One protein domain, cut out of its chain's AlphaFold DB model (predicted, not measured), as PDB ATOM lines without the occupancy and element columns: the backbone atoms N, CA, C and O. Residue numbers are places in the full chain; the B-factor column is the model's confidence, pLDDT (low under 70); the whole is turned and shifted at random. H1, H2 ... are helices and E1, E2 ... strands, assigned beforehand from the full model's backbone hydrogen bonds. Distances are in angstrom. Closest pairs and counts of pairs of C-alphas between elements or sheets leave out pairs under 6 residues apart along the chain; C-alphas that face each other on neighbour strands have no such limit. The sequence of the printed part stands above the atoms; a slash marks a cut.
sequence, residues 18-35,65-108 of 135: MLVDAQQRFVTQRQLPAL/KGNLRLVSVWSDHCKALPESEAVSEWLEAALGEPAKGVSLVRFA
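AT A GLANCE: This is residues 18 to 35 and 65 to 108 of the 135 residues of the protein "MOSC_N domain-containing protein" of Halomonas axialensis (UniProt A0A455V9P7). A four-stranded antiparallel sheet, E1 E4 E3 E2, curls like part of a barrel, with helix H1 beside it next to E4. Printed are 62 residues with one named helix and four named strands, mixed in class, in chain order E1 E2 E3 H1 E4. The whole is compact, radius of gyration of the C-alphas 11.3 A, spanning 27 by 27 by 15 A.

HOW THE PARTS SIT: In the strongly twisted sheet, E4, residues 103 to 107, is antiparallel to E1, residues 18 to 20, with N 18 and O 105 at 2.9 A, within hydrogen-bond range. E4 is also antiparallel to E3, residues 76 to 82, with N 81 and O 106 at 2.8 A. E3 and E2, residues 69 to 73, form a hairpin, with N 71 and O 78 at 2.8 A. H1, residues 85 to 95, is on the sheet but over none of its strands; its closest C-alphas to E4 are Ser 88 and Ser 103, 4.7 A. In H1 every O i to N i+4 pair is within hydrogen-bond range.

IN THESE COORDINATES: E1 begins at C-alpha 18 (208.898, 259.290, 178.569) and measures 6.4 A, E2 12.2 A, E3 17.5 A, H1 15.4 A; E4, 12.9 A, ends at C-alpha 107 (209.417, 265.202, 183.759).

THE WHOLE: Residues 36 to 64 are cut out, leaving C-alphas 35 and 65 26.3 A apart. Of the links printed whole, none is long. pLDDT is under 70 at residues 28 to 29, 65 to 79 and 108.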
ATOM      1  N   MET A  18     208.373 260.636 178.618       77.69
ATOM      2  CA  MET A  18     208.898 259.290 178.569       77.69
ATOM      3  C   MET A  18     207.731 258.324 178.689       77.69
ATOM      4  O   MET A  18     206.765 258.587 179.397       77.69
ATOM      5  N   LEU A  19     207.814 257.201 177.991       80.94
ATOM      6  CA  LEU A  19     206.884 256.102 178.190       80.94
ATOM      7  C   LEU A  19     207.450 255.195 179.269       80.94
ATOM      8  O   LEU A  19     208.631 254.845 179.223       80.94
ATOM      9  N   VAL A  20     206.616 254.819 180.229       82.69
ATOM     10  CA  VAL A  20     206.960 253.836 181.255       82.69
ATOM     11  C   VAL A  20     205.985 252.678 181.213       82.69
ATOM     12  O   VAL A  20     204.814 252.873 180.909       82.69
ATOM     13  N   ASP A  21     206.457 251.476 181.514       82.88
ATOM     14  CA  ASP A  21     205.596 250.305 181.626       82.88
ATOM     15  C   ASP A  21     204.910 250.229 183.006       82.88
ATOM     16  O   ASP A  21     205.140 251.055 183.898       82.88
ATOM     17  N   ALA A  22     204.103 249.187 183.220       80.81
ATOM     18  CA  ALA A  22     203.406 248.958 184.482       80.81
ATOM     19  C   ALA A  22     204.366 248.813 185.683       80.81
ATOM     20  O   ALA A  22     203.986 249.107 186.813       80.81
ATOM     21  N   GLN A  23     205.619 248.403 185.452       77.38
ATOM     22  CA  GLN A  23     206.684 248.368 186.459       77.38
ATOM     23  C   GLN A  23     207.452 249.697 186.601       77.38
ATOM     24  O   GLN A  23     208.482 249.734 187.271       77.38
ATOM     25  N   GLN A  24     206.963 250.787 186.001       70.38
ATOM     26  CA  GLN A  24     207.582 252.119 186.015       70.38
ATOM     27  C   GLN A  24     208.992 252.152 185.395       70.38
ATOM     28  O   GLN A  24     209.794 253.022 185.740       70.38
ATOM     29  N   ARG A  25     209.310 251.224 184.479       73.94
ATOM     30  CA  ARG A  25     210.579 251.232 183.742       73.94
ATOM     31  C   ARG A  25     210.381 251.921 182.408       73.94
ATOM     32  O   ARG A  25     209.334 251.798 181.777       73.94
ATOM     33  N   PHE A  26     211.408 252.639 181.973       74.50
ATOM     34  CA  PHE A  26     211.382 253.320 180.688       74.50
ATOM     35  C   PHE A  26     211.195 252.322 179.535       74.50
ATOM     36  O   PHE A  26     211.810 251.253 179.503       74.50
ATOM     37  N   VAL A  27     210.361 252.703 178.573       75.31
ATOM     38  CA  VAL A  27     210.099 251.943 177.355       75.31
ATOM     39  C   VAL A  27     210.670 252.699 176.166       75.31
ATOM     40  O   VAL A  27     210.402 253.882 175.965       75.31
ATOM     41  N   THR A  28     211.472 252.005 175.365       69.69
ATOM     42  CA  THR A  28     212.100 252.560 174.160       69.69
ATOM     43  C   THR A  28     211.448 252.029 172.890       69.69
ATOM     44  O   THR A  28     210.877 250.940 172.871       69.69
ATOM     45  N   GLN A  29     211.629 252.747 171.778       65.75
ATOM     46  CA  GLN A  29     211.205 252.285 170.448       65.75
ATOM     47  C   GLN A  29     211.840 250.944 170.043       65.75
ATOM     48  O   GLN A  29     211.257 250.193 169.270       65.75
ATOM     49  N   ARG A  30     213.012 250.592 170.593       71.06
ATOM     50  CA  ARG A  30     213.637 249.277 170.359       71.06
ATOM     51  C   ARG A  30     212.862 248.138 171.015       71.06
ATOM     52  O   ARG A  30     212.887 247.024 170.506       71.06
ATOM     53  N   GLN A  31     212.209 248.410 172.143       70.62
ATOM     54  CA  GLN A  31     211.348 247.445 172.826       70.62
ATOM     55  C   GLN A  31     209.959 247.405 172.187       70.62
ATOM     56  O   GLN A  31     209.393 246.327 172.045       70.62
ATOM     57  N   LEU A  32     209.443 248.564 171.765       75.25
ATOM     58  CA  LEU A  32     208.146 248.710 171.111       75.25
ATOM     59  C   LEU A  32     208.297 249.402 169.746       75.25
ATOM     60  O   LEU A  32     208.121 250.618 169.658       75.25
ATOM     61  N   PRO A  33     208.577 248.657 168.659       76.81
ATOM     62  CA  PRO A  33     208.716 249.243 167.325       76.81
ATOM     63  C   PRO A  33     207.408 249.858 166.816       76.81
ATOM     64  O   PRO A  33     207.435 250.768 165.993       76.81
ATOM     65  N   ALA A  34     206.265 249.417 167.351       76.88
ATOM     66  CA  ALA A  34     204.963 250.019 167.089       76.88
ATOM     67  C   ALA A  34     204.911 251.504 167.494       76.88
ATOM     68  O   ALA A  34     204.146 252.257 166.917       76.88
ATOM     69  N   LEU A  35     205.779 251.982 168.396       75.44
ATOM     70  CA  LEU A  35     205.869 253.416 168.701       75.44
ATOM     71  C   LEU A  35     206.183 254.276 167.470       75.44
ATOM     72  O   LEU A  35     205.801 255.439 167.435       75.44
ATOM     73  N   LYS A  65     197.334 268.548 186.943       51.88
ATOM     74  CA  LYS A  65     196.808 268.436 188.307       51.88
ATOM     75  C   LYS A  65     196.881 266.969 188.740       51.88
ATOM     76  O   LYS A  65     195.873 266.270 188.740       51.88
ATOM     77  N   GLY A  66     198.083 266.487 189.044       55.00
ATOM     78  CA  GLY A  66     198.352 265.085 189.355       55.00
ATOM     79  C   GLY A  66     199.395 264.906 190.456       55.00
ATOM     80  O   GLY A  66     200.158 265.815 190.779       55.00
ATOM     81  N   ASN A  67     199.423 263.708 191.041       55.19
ATOM     82  CA  ASN A  67     200.412 263.345 192.052       55.19
ATOM     83  C   ASN A  67     201.751 263.001 191.385       55.19
ATOM     84  O   ASN A  67     201.808 262.141 190.504       55.19
ATOM     85  N   LEU A  68     202.829 263.642 191.844       60.88
ATOM     86  CA  LEU A  68     204.210 263.317 191.472       60.88
ATOM     87  C   LEU A  68     204.487 261.826 191.715       60.88
ATOM     88  O   LEU A  68     204.283 261.334 192.826       60.88
ATOM     89  N   ARG A  69     204.988 261.116 190.701       63.34
ATOM     90  CA  ARG A  69     205.506 259.750 190.833       63.34
ATOM     91  C   ARG A  69     207.025 259.741 190.732       63.34
ATOM     92  O   ARG A  69     207.624 260.503 189.979       63.34
ATOM     93  N   LEU A  70     207.657 258.865 191.505       62.66
ATOM     94  CA  LEU A  70     209.071 258.558 191.331       62.66
ATOM     95  C   LEU A  70     209.182 257.517 190.211       62.66
ATOM     96  O   LEU A  70     208.586 256.448 190.318       62.66
ATOM     97  N   VAL A  71     209.917 257.829 189.150       62.19
ATOM     98  CA  VAL A  71     210.213 256.900 188.055       62.19
ATOM     99  C   VAL A  71     211.709 256.613 188.024       62.19
ATOM    100  O   VAL A  71     212.528 257.514 188.216       62.19
ATOM    101  N   SER A  72     212.069 255.354 187.796       54.88
ATOM    102  CA  SER A  72     213.467 254.937 187.690       54.88
ATOM    103  C   SER A  72     213.907 255.030 186.233       54.88
ATOM    104  O   SER A  72     213.413 254.311 185.362       54.88
ATOM    105  N   VAL A  73     214.847 255.930 185.967       56.97
ATOM    106  CA  VAL A  73     215.433 256.143 184.647       56.97
ATOM    107  C   VAL A  73     216.884 255.702 184.742       56.97
ATOM    108  O   VAL A  73     217.725 256.398 185.298       56.97
ATOM    109  N   TRP A  74     217.175 254.520 184.195       59.22
ATOM    110  CA  TRP A  74     218.507 253.909 184.237       59.22
ATOM    111  C   TRP A  74     218.975 253.651 185.679       59.22
ATOM    112  O   TRP A  74     218.384 252.806 186.349       59.22
ATOM    113  N   SER A  75     220.019 254.340 186.149       48.12
ATOM    114  CA  SER A  75     220.548 254.236 187.520       48.12
ATOM    115  C   SER A  75     220.072 255.360 188.446       48.12
ATOM    116  O   SER A  75     220.411 255.347 189.627       48.12
ATOM    117  N   ASP A  76     219.254 256.283 187.938       53.84
ATOM    118  CA  ASP A  76     218.764 257.448 188.667       53.84
ATOM    119  C   ASP A  76     217.248 257.385 188.891       53.84
ATOM    120  O   ASP A  76     216.493 256.749 188.148       53.84
ATOM    121  N   HIS A  77     216.790 258.071 189.937       60.53
ATOM    122  CA  HIS A  77     215.372 258.227 190.240       60.53
ATOM    123  C   HIS A  77     214.957 259.666 189.969       60.53
ATOM    124  O   HIS A  77     215.468 260.600 190.583       60.53
ATOM    125  N   CYS A  78     213.986 259.842 189.082       61.72
ATOM    126  CA  CYS A  78     213.470 261.150 188.716       61.72
ATOM    127  C   CYS A  78     212.006 261.279 189.128       61.72
ATOM    128  O   CYS A  78     211.240 260.318 189.099       61.72
ATOM    129  N   LYS A  79     211.591 262.492 189.495       67.69
ATOM    130  CA  LYS A  79     210.176 262.798 189.723       67.69
ATOM    131  C   LYS A  79     209.515 263.076 188.371       67.69
ATOM    132  O   LYS A  79     209.869 264.043 187.694       67.69
ATOM    133  N   ALA A  80     208.561 262.239 187.989       71.56
ATOM    134  CA  ALA A  80     207.752 262.414 186.796       71.56
ATOM    135  C   ALA A  80     206.263 262.388 187.146       71.56
ATOM    136  O   ALA A  80     205.816 261.728 188.082       71.56
ATOM    137  N   LEU A  81     205.484 263.149 186.399       73.94
ATOM    138  CA  LEU A  81     204.043 263.231 186.531       73.94
ATOM    139  C   LEU A  81     203.436 262.311 185.472       73.94
ATOM    140  O   LEU A  81     203.677 262.549 184.287       73.94
ATOM    141  N   PRO A  82     202.706 261.248 185.850       76.81
ATOM    142  CA  PRO A  82     201.940 260.497 184.871       76.81
ATOM    143  C   PRO A  82     200.887 261.414 184.255       76.81
ATOM    144  O   PRO A  82     200.240 262.190 184.962       76.81
ATOM    145  N   GLU A  83     200.742 261.329 182.939       82.06
ATOM    146  CA  GLU A  83     199.620 261.946 182.247       82.06
ATOM    147  C   GLU A  83     198.320 261.195 182.580       82.06
ATOM    148  O   GLU A  83     198.319 260.149 183.238       82.06
ATOM    149  N   SER A  84     197.193 261.761 182.157       80.69
ATOM    150  CA  SER A  84     195.863 261.201 182.395       80.69
ATOM    151  C   SER A  84     195.742 259.752 181.914       80.69
ATOM    152  O   SER A  84     196.324 259.382 180.896       80.69
ATOM    153  N   GLU A  85     194.898 258.962 182.584       82.50
ATOM    154  CA  GLU A  85     194.602 257.568 182.206       82.50
ATOM    155  C   GLU A  85     194.158 257.442 180.739       82.50
ATOM    156  O   GLU A  85     194.591 256.527 180.048       82.50
ATOM    157  N   ALA A  86     193.444 258.449 180.223       86.38
ATOM    158  CA  ALA A  86     193.056 258.547 178.817       86.38
ATOM    159  C   ALA A  86     194.241 258.454 177.832       86.38
ATOM    160  O   ALA A  86     194.079 257.955 176.723       86.38
ATOM    161  N   VAL A  87     195.437 258.920 178.213       86.88
ATOM    162  CA  VAL A  87     196.647 258.800 177.381       86.88
ATOM    163  C   VAL A  87     197.153 257.364 177.362       86.88
ATOM    164  O   VAL A  87     197.540 256.871 176.306       86.88
ATOM    165  N   SER A  88     197.128 256.682 178.506       86.94
ATOM    166  CA  SER A  88     197.488 255.266 178.598       86.94
ATOM    167  C   SER A  88     196.517 254.405 177.790       86.94
ATOM    168  O   SER A  88     196.952 253.624 176.950       86.94
ATOM    169  N   GLU A  89     195.209 254.627 177.939       88.50
ATOM    170  CA  GLU A  89     194.182 253.938 177.146       88.50
ATOM    171  C   GLU A  89     194.346 254.196 175.643       88.50
ATOM    172  O   GLU A  89     194.200 253.284 174.828       88.50
ATOM    173  N   TRP A  90     194.701 255.425 175.259       90.88
ATOM    174  CA  TRP A  90     194.975 255.764 173.867       90.88
ATOM    175  C   TRP A  90     196.190 255.012 173.315       90.88
ATOM    176  O   TRP A  90     196.139 254.493 172.200       90.88
ATOM    177  N   LEU A  91     197.275 254.917 174.090       87.44
ATOM    178  CA  LEU A  91     198.469 254.155 173.713       87.44
ATOM    179  C   LEU A  91     198.145 252.669 173.550       87.44
ATOM    180  O   LEU A  91     198.581 252.057 172.575       87.44
ATOM    181  N   GLU A  92     197.346 252.107 174.456       89.75
ATOM    182  CA  GLU A  92     196.847 250.733 174.370       89.75
ATOM    183  C   GLU A  92     195.992 250.513 173.119       89.75
ATOM    184  O   GLU A  92     196.184 249.531 172.407       89.75
ATOM    185  N   ALA A  93     195.102 251.448 172.786       88.88
ATOM    186  CA  ALA A  93     194.293 251.368 171.573       88.88
ATOM    187  C   ALA A  93     195.135 251.497 170.290       88.88
ATOM    188  O   ALA A  93     194.856 250.828 169.293       88.88
ATOM    189  N   ALA A  94     196.160 252.354 170.297       87.31
ATOM    190  CA  ALA A  94     197.006 252.621 169.135       87.31
ATOM    191  C   ALA A  94     197.991 251.478 168.855       87.31
ATOM    192  O   ALA A  94     198.187 251.088 167.705       87.31
ATOM    193  N   LEU A  95     198.603 250.932 169.904       85.00
ATOM    194  CA  LEU A  95     199.704 249.969 169.811       85.00
ATOM    195  C   LEU A  95     199.267 248.526 170.118       85.00
ATOM    196  O   LEU A  95     200.004 247.587 169.812       85.00
ATOM    197  N   GLY A  96     198.082 248.340 170.702       84.62
ATOM    198  CA  GLY A  96     197.512 247.050 171.090       84.62
ATOM    199  C   GLY A  96     198.096 246.480 172.386       84.62
ATOM    200  O   GLY A  96     198.696 247.184 173.196       84.62
ATOM    201  N   GLU A  97     197.990 245.154 172.539       82.50
ATOM    202  CA  GLU A  97     198.528 244.387 173.676       82.50
ATOM    203  C   GLU A  97     199.956 244.761 174.131       82.50
ATOM    204  O   GLU A  97     200.183 244.786 175.342       82.50
ATOM    205  N   PRO A  98     200.940 245.072 173.257       78.81
ATOM    206  CA  PRO A  98     202.280 245.418 173.732       78.81
ATOM    207  C   PRO A  98     202.368 246.773 174.456       78.81
ATOM    208  O   PRO A  98     203.356 247.015 175.145       78.81
ATOM    209  N   ALA A  99     201.364 247.646 174.332       80.69
ATOM    210  CA  ALA A  99     201.284 248.886 175.103       80.69
ATOM    211  C   ALA A  99     200.431 248.776 176.365       80.69
ATOM    212  O   ALA A  99     200.245 249.771 177.060       80.69
ATOM    213  N   LYS A 100     199.947 247.576 176.694       83.50
ATOM    214  CA  LYS A 100     199.151 247.344 177.893       83.50
ATOM    215  C   LYS A 100     199.913 247.733 179.153       83.50
ATOM    216  O   LYS A 100     200.973 247.175 179.446       83.50
ATOM    217  N   GLY A 101     199.370 248.690 179.904       82.38
ATOM    218  CA  GLY A 101     200.030 249.241 181.087       82.38
ATOM    219  C   GLY A 101     201.217 250.157 180.779       82.38
ATOM    220  O   GLY A 101     201.985 250.470 181.688       82.38
ATOM    221  N   VAL A 102     201.385 250.592 179.528       84.25
ATOM    222  CA  VAL A 102     202.293 251.687 179.187       84.25
ATOM    223  C   VAL A 102     201.600 253.007 179.497       84.25
ATOM    224  O   VAL A 102     200.444 253.225 179.154       84.25
ATOM    225  N   SER A 103     202.307 253.906 180.165       84.62
ATOM    226  CA  SER A 103     201.818 255.238 180.502       84.62
ATOM    227  C   SER A 103     202.820 256.288 180.060       84.62
ATOM    228  O   SER A 103     204.034 256.103 180.177       84.62
ATOM    229  N   LEU A 104     202.312 257.413 179.566       84.38
ATOM    230  CA  LEU A 104     203.140 258.577 179.298       84.38
ATOM    231  C   LEU A 104     203.381 259.319 180.614       84.38
ATOM    232  O   LEU A 104     202.441 259.659 181.330       84.38
ATOM    233  N   VAL A 105     204.642 259.571 180.934       78.38
ATOM    234  CA  VAL A 105     205.044 260.394 182.073       78.38
ATOM    235  C   VAL A 105     205.785 261.621 181.575       78.38
ATOM    236  O   VAL A 105     206.553 261.556 180.616       78.38
ATOM    237  N   ARG A 106     205.572 262.747 182.247       76.44
ATOM    238  CA  ARG A 106     206.248 264.013 181.994       76.44
ATOM    239  C   ARG A 106     207.217 264.336 183.122       76.44
ATOM    240  O   ARG A 106     206.850 264.314 184.293       76.44
ATOM    241  N   PHE A 107     208.452 264.690 182.793       70.19
ATOM    242  CA  PHE A 107     209.417 265.202 183.759       70.19
ATOM    243  C   PHE A 107     208.938 266.530 184.349       70.19
ATOM    244  O   PHE A 107     208.593 267.468 183.623       70.19
ATOM    245  N   ALA A 108     208.971 266.631 185.678       60.84
ATOM    246  CA  ALA A 108     208.634 267.853 186.395       60.84
ATOM    247  C   ALA A 108     209.772 268.884 186.262       60.84
ATOM    248  O   ALA A 108     210.613 269.029 187.143       60.84
TER     249      ALA A 108